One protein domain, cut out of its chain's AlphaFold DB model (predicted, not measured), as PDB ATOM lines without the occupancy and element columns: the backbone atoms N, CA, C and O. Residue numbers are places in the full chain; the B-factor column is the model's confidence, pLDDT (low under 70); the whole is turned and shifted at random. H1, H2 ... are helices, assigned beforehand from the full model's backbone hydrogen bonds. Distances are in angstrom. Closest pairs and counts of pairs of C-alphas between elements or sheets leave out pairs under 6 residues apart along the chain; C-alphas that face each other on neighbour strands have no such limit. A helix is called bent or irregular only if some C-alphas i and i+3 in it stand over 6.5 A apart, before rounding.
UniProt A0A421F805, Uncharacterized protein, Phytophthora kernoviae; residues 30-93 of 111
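AT A GLANCE: This is residues 30 to 93 of the 111 residues of an uncharacterized protein of Phytophthora kernoviae (UniProt A0A421F805). One long straight helix, H1, sticks out like a stalk from a small loose head of loop, residues 56 to 75, that holds the very short helix H2; from the head a second, shorter arm, H3, runs off at a wide angle to H1. The three helices touch none of one another, and the free lengths are residues 30 to 52 of H1 and residues 83 to 93, of which 83 to 91 belong to H3. The printed part has 64 residues with three named helices in the order H1, H2, H3 and no named strand, and its class is all helix. It is extended, with a radius of gyration of the C-alphas of 16.8 A, and its C-alphas span 52 by 34 by 19 A, only just elongated.

IN THESE COORDINATES: H1 is residues 30 to 55, 37.0 A from first to last C-alpha; it begins at C-alpha 30, (19.369, 23.989, -46.990), and ends at C-alpha 55, (-5.440, 45.571, -30.105). H2 is residues 63 to 67, five residues. H3 is residues 76 to 91, 22.4 A long; C-alpha 76 is at (-9.487, 58.435, -30.731) and C-alpha 91 at (-14.197, 49.236, -50.617).

HOW THE PARTS SIT: From Glu 30 to Phe 55, x falls while y and z rise. A short link of 7 residues joins H1 to H2, and these two helices are apart. A short link of 8 residues joins H2 to H3, and these two are apart as well. From Arg 76 to Asn 91, x, y and z fall, and the N-to-C direction of H3 has its largest component, -0.85, along z. H1 and H3 are apart, with no C-alpha of the one within 8 A of the other. In H1 and H3 every O i to N i+4 pair is within hydrogen-bond range; in H2 the count is 0 of 1, beside 1 of 2 O i to N i+3 pairs within range. No helix is bent or irregular.

THE WHOLE: The two C-alphas farthest apart are those of Glu 30 and Pro 69, 52.8 A, and the first and last printed C-alphas, Glu 30 and Arg 93, are 40.3 A apart. The printed part runs from residue 30 to residue 93 without a cut, and neither link is long. The mean pLDDT of the printed part is 78.1; it is 89 for H1, 69 for H2 and 74 for H3. The model's confidence is low, under 70, at 19 residues: residue 57, residues 60 to 62, residues 64 to 66 and residues 68 to 79, of which 76 to 79 belong to H3.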
ATOM      1  N   GLU A  30      20.669  23.589 -46.434       84.19
ATOM      2  CA  GLU A  30      19.369  23.989 -46.990       84.19
ATOM      3  C   GLU A  30      18.197  23.685 -46.046       84.19
ATOM      4  O   GLU A  30      17.250  24.470 -45.947       84.19
ATOM      5  N   ILE A  31      18.278  22.585 -45.290       84.50
ATOM      6  CA  ILE A  31      17.227  22.188 -44.346       84.50
ATOM      7  C   ILE A  31      17.168  23.171 -43.171       84.50
ATOM      8  O   ILE A  31      16.077  23.556 -42.748       84.50
ATOM      9  N   TYR A  32      18.315  23.665 -42.696       84.00
ATOM     10  CA  TYR A  32      18.353  24.702 -41.661       84.00
ATOM     11  C   TYR A  32      17.743  26.019 -42.144       84.00
ATOM     12  O   TYR A  32      16.991  26.649 -41.396       84.00
ATOM     13  N   LEU A  33      17.997  26.414 -43.396       89.94
ATOM     14  CA  LEU A  33      17.401  27.619 -43.979       89.94
ATOM     15  C   LEU A  33      15.878  27.491 -44.115       89.94
ATOM     16  O   LEU A  33      15.145  28.436 -43.820       89.94
ATOM     17  N   LEU A  34      15.387  26.318 -44.518       90.06
ATOM     18  CA  LEU A  34      13.954  26.032 -44.593       90.06
ATOM     19  C   LEU A  34      13.295  26.084 -43.214       90.06
ATOM     20  O   LEU A  34      12.278  26.759 -43.052       90.06
ATOM     21  N   ILE A  35      13.886  25.429 -42.210       88.88
ATOM     22  CA  ILE A  35      13.387  25.464 -40.828       88.88
ATOM     23  C   ILE A  35      13.370  26.903 -40.311       88.88
ATOM     24  O   ILE A  35      12.365  27.333 -39.744       88.88
ATOM     25  N   PHE A  36      14.433  27.669 -40.559       91.75
ATOM     26  CA  PHE A  36      14.494  29.082 -40.206       91.75
ATOM     27  C   PHE A  36      13.361  29.877 -40.871       91.75
ATOM     28  O   PHE A  36      12.572  30.504 -40.166       91.75
ATOM     29  N   CYS A  37      13.191  29.786 -42.192       93.12
ATOM     30  CA  CYS A  37      12.115  30.465 -42.920       93.12
ATOM     31  C   CYS A  37      10.718  30.104 -42.397       93.12
ATOM     32  O   CYS A  37       9.878  30.987 -42.202       93.12
ATOM     33  N   VAL A  38      10.457  28.817 -42.153       93.94
ATOM     34  CA  VAL A  38       9.178  28.349 -41.604       93.94
ATOM     35  C   VAL A  38       8.975  28.896 -40.194       93.94
ATOM     36  O   VAL A  38       7.897  29.407 -39.895       93.94
ATOM     37  N   SER A  39      10.007  28.855 -39.349       94.38
ATOM     38  CA  SER A  39       9.944  29.374 -37.982       94.38
ATOM     39  C   SER A  39       9.663  30.876 -37.951       94.38
ATOM     40  O   SER A  39       8.767  31.299 -37.229       94.38
ATOM     41  N   VAL A  40      10.333  31.671 -38.793       96.62
ATOM     42  CA  VAL A  40      10.133  33.124 -38.893       96.62
ATOM     43  C   VAL A  40       8.723  33.447 -39.380       96.62
ATOM     44  O   VAL A  40       8.045  34.300 -38.812       96.62
ATOM     45  N   ARG A  41       8.232  32.748 -40.409       94.56
ATOM     46  CA  ARG A  41       6.854  32.939 -40.885       94.56
ATOM     47  C   ARG A  41       5.834  32.569 -39.814       94.56
ATOM     48  O   ARG A  41       4.847  33.279 -39.638       94.56
ATOM     49  N   PHE A  42       6.077  31.481 -39.090       96.44
ATOM     50  CA  PHE A  42       5.204  31.041 -38.013       96.44
ATOM     51  C   PHE A  42       5.177  32.052 -36.860       96.44
ATOM     52  O   PHE A  42       4.095  32.432 -36.417       96.44
ATOM     53  N   THR A  43       6.334  32.546 -36.411       95.81
ATOM     54  CA  THR A  43       6.404  33.542 -35.332       95.81
ATOM     55  C   THR A  43       5.758  34.862 -35.735       95.81
ATOM     56  O   THR A  43       4.975  35.400 -34.955       95.81
ATOM     57  N   LEU A  44       5.997  35.349 -36.959       95.88
ATOM     58  CA  LEU A  44       5.331  36.545 -37.488       95.88
ATOM     59  C   LEU A  44       3.810  36.365 -37.566       95.88
ATOM     60  O   LEU A  44       3.067  37.270 -37.186       95.88
ATOM     61  N   GLY A  45       3.340  35.195 -38.004       94.50
ATOM     62  CA  GLY A  45       1.915  34.870 -38.054       94.50
ATOM     63  C   GLY A  45       1.268  34.862 -36.669       94.50
ATOM     64  O   GLY A  45       0.270  35.544 -36.449       94.50
ATOM     65  N   VAL A  46       1.869  34.156 -35.707       95.62
ATOM     66  CA  VAL A  46       1.373  34.105 -34.321       95.62
ATOM     67  C   VAL A  46       1.386  35.493 -33.681       95.62
ATOM     68  O   VAL A  46       0.407  35.883 -33.044       95.62
ATOM     69  N   PHE A  47       2.459  36.262 -33.879       93.44
ATOM     70  CA  PHE A  47       2.562  37.625 -33.368       93.44
ATOM     71  C   PHE A  47       1.499  38.544 -33.977       93.44
ATOM     72  O   PHE A  47       0.859  39.303 -33.252       93.44
ATOM     73  N   SER A  48       1.257  38.440 -35.287       89.75
ATOM     74  CA  SER A  48       0.195  39.180 -35.971       89.75
ATOM     75  C   SER A  48      -1.181  38.834 -35.395       89.75
ATOM     76  O   SER A  48      -1.919  39.737 -35.000       89.75
ATOM     77  N   CYS A  49      -1.503  37.546 -35.242       88.50
ATOM     78  CA  CYS A  49      -2.757  37.116 -34.627       88.50
ATOM     79  C   CYS A  49      -2.908  37.655 -33.202       88.50
ATOM     80  O   CYS A  49      -3.955  38.203 -32.862       88.50
ATOM     81  N   LEU A  50      -1.865  37.545 -32.375       88.38
ATOM     82  CA  LEU A  50      -1.894  38.030 -30.999       88.38
ATOM     83  C   LEU A  50      -2.091  39.549 -30.945       88.38
ATOM     84  O   LEU A  50      -2.917  40.035 -30.171       88.38
ATOM     85  N   ARG A  51      -1.390  40.298 -31.805       84.69
ATOM     86  CA  ARG A  51      -1.560  41.747 -31.943       84.69
ATOM     87  C   ARG A  51      -3.000  42.082 -32.324       84.69
ATOM     88  O   ARG A  51      -3.612  42.922 -31.676       84.69
ATOM     89  N   HIS A  52      -3.574  41.404 -33.313       82.00
ATOM     90  CA  HIS A  52      -4.967  41.633 -33.683       82.00
ATOM     91  C   HIS A  52      -5.936  41.265 -32.555       82.00
ATOM     92  O   HIS A  52      -6.873  42.007 -32.322       82.00
ATOM     93  N   VAL A  53      -5.719  40.198 -31.788       81.50
ATOM     94  CA  VAL A  53      -6.613  39.852 -30.667       81.50
ATOM     95  C   VAL A  53      -6.541  40.876 -29.527       81.50
ATOM     96  O   VAL A  53      -7.570  41.209 -28.944       81.50
ATOM     97  N   LEU A  54      -5.347  41.381 -29.202       76.81
ATOM     98  CA  LEU A  54      -5.148  42.316 -28.088       76.81
ATOM     99  C   LEU A  54      -5.535  43.758 -28.436       76.81
ATOM    100  O   LEU A  54      -6.100  44.466 -27.600       76.81
ATOM    101  N   PHE A  55      -5.238  44.191 -29.662       72.06
ATOM    102  CA  PHE A  55      -5.440  45.571 -30.105       72.06
ATOM    103  C   PHE A  55      -6.696  45.766 -30.954       72.06
ATOM    104  O   PHE A  55      -7.030  46.906 -31.256       72.06
ATOM    105  N   ASN A  56      -7.437  44.710 -31.306       72.00
ATOM    106  CA  ASN A  56      -8.741  44.893 -31.935       72.00
ATOM    107  C   ASN A  56      -9.739  45.449 -30.897       72.00
ATOM    108  O   ASN A  56      -9.955  44.827 -29.848       72.00
ATOM    109  N   PRO A  57     -10.337  46.623 -31.148       65.62
ATOM    110  CA  PRO A  57     -11.314  47.229 -30.245       65.62
ATOM    111  C   PRO A  57     -12.617  46.419 -30.130       65.62
ATOM    112  O   PRO A  57     -13.305  46.507 -29.110       65.62
ATOM    113  N   ASP A  58     -12.914  45.574 -31.120       70.31
ATOM    114  CA  ASP A  58     -14.127  44.753 -31.172       70.31
ATOM    115  C   ASP A  58     -14.009  43.475 -30.319       70.31
ATOM    116  O   ASP A  58     -15.014  42.862 -29.946       70.31
ATOM    117  N   VAL A  59     -12.784  43.062 -29.963       71.50
ATOM    118  CA  VAL A  59     -12.535  41.844 -29.185       71.50
ATOM    119  C   VAL A  59     -12.518  42.168 -27.686       71.50
ATOM    120  O   VAL A  59     -11.634  42.849 -27.164       71.50
ATOM    121  N   ASN A  60     -13.490  41.619 -26.950       69.38
ATOM    122  CA  ASN A  60     -13.680  41.864 -25.514       69.38
ATOM    123  C   ASN A  60     -13.204  40.694 -24.636       69.38
ATOM    124  O   ASN A  60     -13.996  40.030 -23.952       69.38
ATOM    125  N   VAL A  61     -11.892  40.444 -24.638       68.19
ATOM    126  CA  VAL A  61     -11.298  39.359 -23.834       68.19
ATOM    127  C   VAL A  61     -11.205  39.732 -22.347       68.19
ATOM    128  O   VAL A  61     -11.418  38.879 -21.488       68.19
ATOM    129  N   SER A  62     -10.951  41.005 -22.012       68.12
ATOM    130  CA  SER A  62     -10.773  41.437 -20.619       68.12
ATOM    131  C   SER A  62     -12.091  41.825 -19.936       68.12
ATOM    132  O   SER A  62     -12.974  42.454 -20.523       68.12
ATOM    133  N   ARG A  63     -12.218  41.485 -18.644       70.38
ATOM    134  CA  ARG A  63     -13.384  41.860 -17.819       70.38
ATOM    135  C   ARG A  63     -13.538  43.379 -17.697       70.38
ATOM    136  O   ARG A  63     -14.663  43.855 -17.600       70.38
ATOM    137  N   TYR A  64     -12.424  44.112 -17.724       69.44
ATOM    138  CA  TYR A  64     -12.402  45.573 -17.742       69.44
ATOM    139  C   TYR A  64     -13.057  46.117 -19.019       69.44
ATOM    140  O   TYR A  64     -14.052  46.828 -18.927       69.44
ATOM    141  N   ARG A  65     -12.625  45.657 -20.205       63.84
ATOM    142  CA  ARG A  65     -13.199  46.101 -21.489       63.84
ATOM    143  C   ARG A  65     -14.681  45.775 -21.664       63.84
ATOM    144  O   ARG A  65     -15.375  46.509 -22.353       63.84
ATOM    145  N   ARG A  66     -15.186  44.704 -21.042       67.38
ATOM    146  CA  ARG A  66     -16.625  44.373 -21.068       67.38
ATOM    147  C   ARG A  66     -17.489  45.373 -20.300       67.38
ATOM    148  O   ARG A  66     -18.672  45.480 -20.596       67.38
ATOM    149  N   LYS A  67     -16.922  46.044 -19.294       72.69
ATOM    150  CA  LYS A  67     -17.624  47.043 -18.476       72.69
ATOM    151  C   LYS A  67     -17.519  48.447 -19.063       72.69
ATOM    152  O   LYS A  67     -18.419  49.247 -18.850       72.69
ATOM    153  N   THR A  68     -16.447  48.728 -19.800       67.75
ATOM    154  CA  THR A  68     -16.236  50.013 -20.469       67.75
ATOM    155  C   THR A  68     -17.156  50.139 -21.696       67.75
ATOM    156  O   THR A  68     -17.183  49.229 -22.542       67.75
ATOM    157  N   PRO A  69     -17.931  51.228 -21.833       66.31
ATOM    158  CA  PRO A  69     -18.748  51.469 -23.016       66.31
ATOM    159  C   PRO A  69     -17.869  51.602 -24.266       66.31
ATOM    160  O   PRO A  69     -16.713  52.007 -24.187       66.31
ATOM    161  N   SER A  70     -18.393  51.202 -25.429       64.75
ATOM    162  CA  SER A  70     -17.606  51.065 -26.666       64.75
ATOM    163  C   SER A  70     -16.841  52.331 -27.048       64.75
ATOM    164  O   SER A  70     -15.704  52.215 -27.477       64.75
ATOM    165  N   TRP A  71     -17.415  53.513 -26.833       61.62
ATOM    166  CA  TRP A  71     -16.819  54.806 -27.177       61.62
ATOM    167  C   TRP A  71     -15.633  55.220 -26.285       61.62
ATOM    168  O   TRP A  71     -14.769  55.948 -26.755       61.62
ATOM    169  N   GLU A  72     -15.527  54.711 -25.052       64.12
ATOM    170  CA  GLU A  72     -14.367  54.927 -24.160       64.12
ATOM    171  C   GLU A  72     -13.235  53.911 -24.402       64.12
ATOM    172  O   GLU A  72     -12.139  54.052 -23.864       64.12
ATOM    173  N   ARG A  73     -13.484  52.850 -25.187       64.62
ATOM    174  CA  ARG A  73     -12.469  51.822 -25.492       64.62
ATOM    175  C   ARG A  73     -11.503  52.235 -26.596       64.62
ATOM    176  O   ARG A  73     -10.444  51.620 -26.713       64.62
ATOM    177  N   TYR A  74     -11.884  53.203 -27.424       64.62
ATOM    178  CA  TYR A  74     -11.044  53.702 -28.503       64.62
ATOM    179  C   TYR A  74     -10.198  54.857 -27.970       64.62
ATOM    180  O   TYR A  74     -10.737  55.895 -27.592       64.62
ATOM    181  N   ASN A  75      -8.871  54.724 -28.015       68.00
ATOM    182  CA  ASN A  75      -8.067  55.926 -28.211       68.00
ATOM    183  C   ASN A  75      -8.522  56.513 -29.545       68.00
ATOM    184  O   ASN A  75      -8.586  55.788 -30.541       68.00
ATOM    185  N   ARG A  76      -8.896  57.792 -29.554       65.50
ATOM    186  CA  ARG A  76      -9.487  58.435 -30.731       65.50
ATOM    187  C   ARG A  76      -8.635  58.217 -31.990       65.50
ATOM    188  O   ARG A  76      -9.168  57.832 -33.024       65.50
ATOM    189  N   GLU A  77      -7.321  58.349 -31.846       69.69
ATOM    190  CA  GLU A  77      -6.328  58.157 -32.910       69.69
ATOM    191  C   GLU A  77      -6.282  56.707 -33.434       69.69
ATOM    192  O   GLU A  77      -6.344  56.468 -34.641       69.69
ATOM    193  N   ASP A  78      -6.259  55.715 -32.534       69.00
ATOM    194  CA  ASP A  78      -6.232  54.292 -32.907       69.00
ATOM    195  C   ASP A  78      -7.545  53.854 -33.585       69.00
ATOM    196  O   ASP A  78      -7.547  53.022 -34.497       69.00
ATOM    197  N   GLY A  79      -8.675  54.416 -33.144       66.94
ATOM    198  CA  GLY A  79     -10.000  54.151 -33.704       66.94
ATOM    199  C   GLY A  79     -10.188  54.728 -35.104       66.94
ATOM    200  O   GLY A  79     -10.716  54.041 -35.983       66.94
ATOM    201  N   GLU A  80      -9.717  55.954 -35.338       71.88
ATOM    202  CA  GLU A  80      -9.720  56.581 -36.664       71.88
ATOM    203  C   GLU A  80      -8.880  55.761 -37.657       71.88
ATOM    204  O   GLU A  80      -9.373  55.396 -38.723       71.88
ATOM    205  N   MET A  81      -7.672  55.335 -37.279       75.31
ATOM    206  CA  MET A  81      -6.821  54.531 -38.164       75.31
ATOM    207  C   MET A  81      -7.392  53.122 -38.423       75.31
ATOM    208  O   MET A  81      -7.333  52.611 -39.546       75.31
ATOM    209  N   PHE A  82      -7.988  52.481 -37.408       72.50
ATOM    210  CA  PHE A  82      -8.628  51.170 -37.563       72.50
ATOM    211  C   PHE A  82      -9.876  51.239 -38.450       72.50
ATOM    212  O   PHE A  82     -10.042  50.411 -39.350       72.50
ATOM    213  N   SER A  83     -10.741  52.230 -38.224       72.94
ATOM    214  CA  SER A  83     -11.938  52.446 -39.042       72.94
ATOM    215  C   SER A  83     -11.571  52.787 -40.483       72.94
ATOM    216  O   SER A  83     -12.108  52.156 -41.391       72.94
ATOM    217  N   HIS A  84     -10.598  53.677 -40.703       77.81
ATOM    218  CA  HIS A  84     -10.084  54.018 -42.028       77.81
ATOM    219  C   HIS A  84      -9.615  52.772 -42.793       77.81
ATOM    220  O   HIS A  84     -10.077  52.504 -43.904       77.81
ATOM    221  N   ASN A  85      -8.772  51.940 -42.173       77.81
ATOM    222  CA  ASN A  85      -8.275  50.717 -42.804       77.81
ATOM    223  C   ASN A  85      -9.393  49.702 -43.082       77.81
ATOM    224  O   ASN A  85      -9.388  49.039 -44.120       77.81
ATOM    225  N   ARG A  86     -10.379  49.586 -42.184       76.69
ATOM    226  CA  ARG A  86     -11.535  48.700 -42.370       76.69
ATOM    227  C   ARG A  86     -12.458  49.188 -43.489       76.69
ATOM    228  O   ARG A  86     -12.954  48.363 -44.252       76.69
ATOM    229  N   HIS A  87     -12.661  50.499 -43.608       75.50
ATOM    230  CA  HIS A  87     -13.415  51.112 -44.700       75.50
ATOM    231  C   HIS A  87     -12.711  50.919 -46.043       75.50
ATOM    232  O   HIS A  87     -13.347  50.482 -46.998       75.50
ATOM    233  N   HIS A  88     -11.394  51.132 -46.099       80.50
ATOM    234  CA  HIS A  88     -10.604  50.869 -47.299       80.50
ATOM    235  C   HIS A  88     -10.721  49.402 -47.745       80.50
ATOM    236  O   HIS A  88     -11.044  49.125 -48.896       80.50
ATOM    237  N   LEU A  89     -10.562  48.450 -46.816       77.69
ATOM    238  CA  LEU A  89     -10.739  47.017 -47.089       77.69
ATOM    239  C   LEU A  89     -12.154  46.667 -47.573       77.69
ATOM    240  O   LEU A  89     -12.303  45.825 -48.455       77.69
ATOM    241  N   ALA A  90     -13.187  47.298 -47.010       73.62
ATOM    242  CA  ALA A  90     -14.572  47.094 -47.437       73.62
ATOM    243  C   ALA A  90     -14.839  47.632 -48.853       73.62
ATOM    244  O   ALA A  90     -15.699  47.100 -49.553       73.62
ATOM    245  N   ASN A  91     -14.079  48.640 -49.288       74.94
ATOM    246  CA  ASN A  91     -14.197  49.236 -50.617       74.94
ATOM    247  C   ASN A  91     -13.349  48.522 -51.682       74.94
ATOM    248  O   ASN A  91     -13.651  48.653 -52.863       74.94
ATOM    249  N   LEU A  92     -12.351  47.707 -51.301       76.88
ATOM    250  CA  LEU A  92     -11.572  46.889 -52.252       76.88
ATOM    251  C   LEU A  92     -12.445  45.923 -53.064       76.88
ATOM    252  O   LEU A  92     -12.112  45.574 -54.194       76.88
ATOM    253  N   ARG A  93     -13.555  45.466 -52.482       73.38
ATOM    254  CA  ARG A  93     -14.584  44.714 -53.193       73.38
ATOM    255  C   ARG A  93     -15.935  45.325 -52.851       73.38
ATOM    256  O   ARG A  93     -16.516  44.952 -51.830       73.38
TER     257      ARG A  93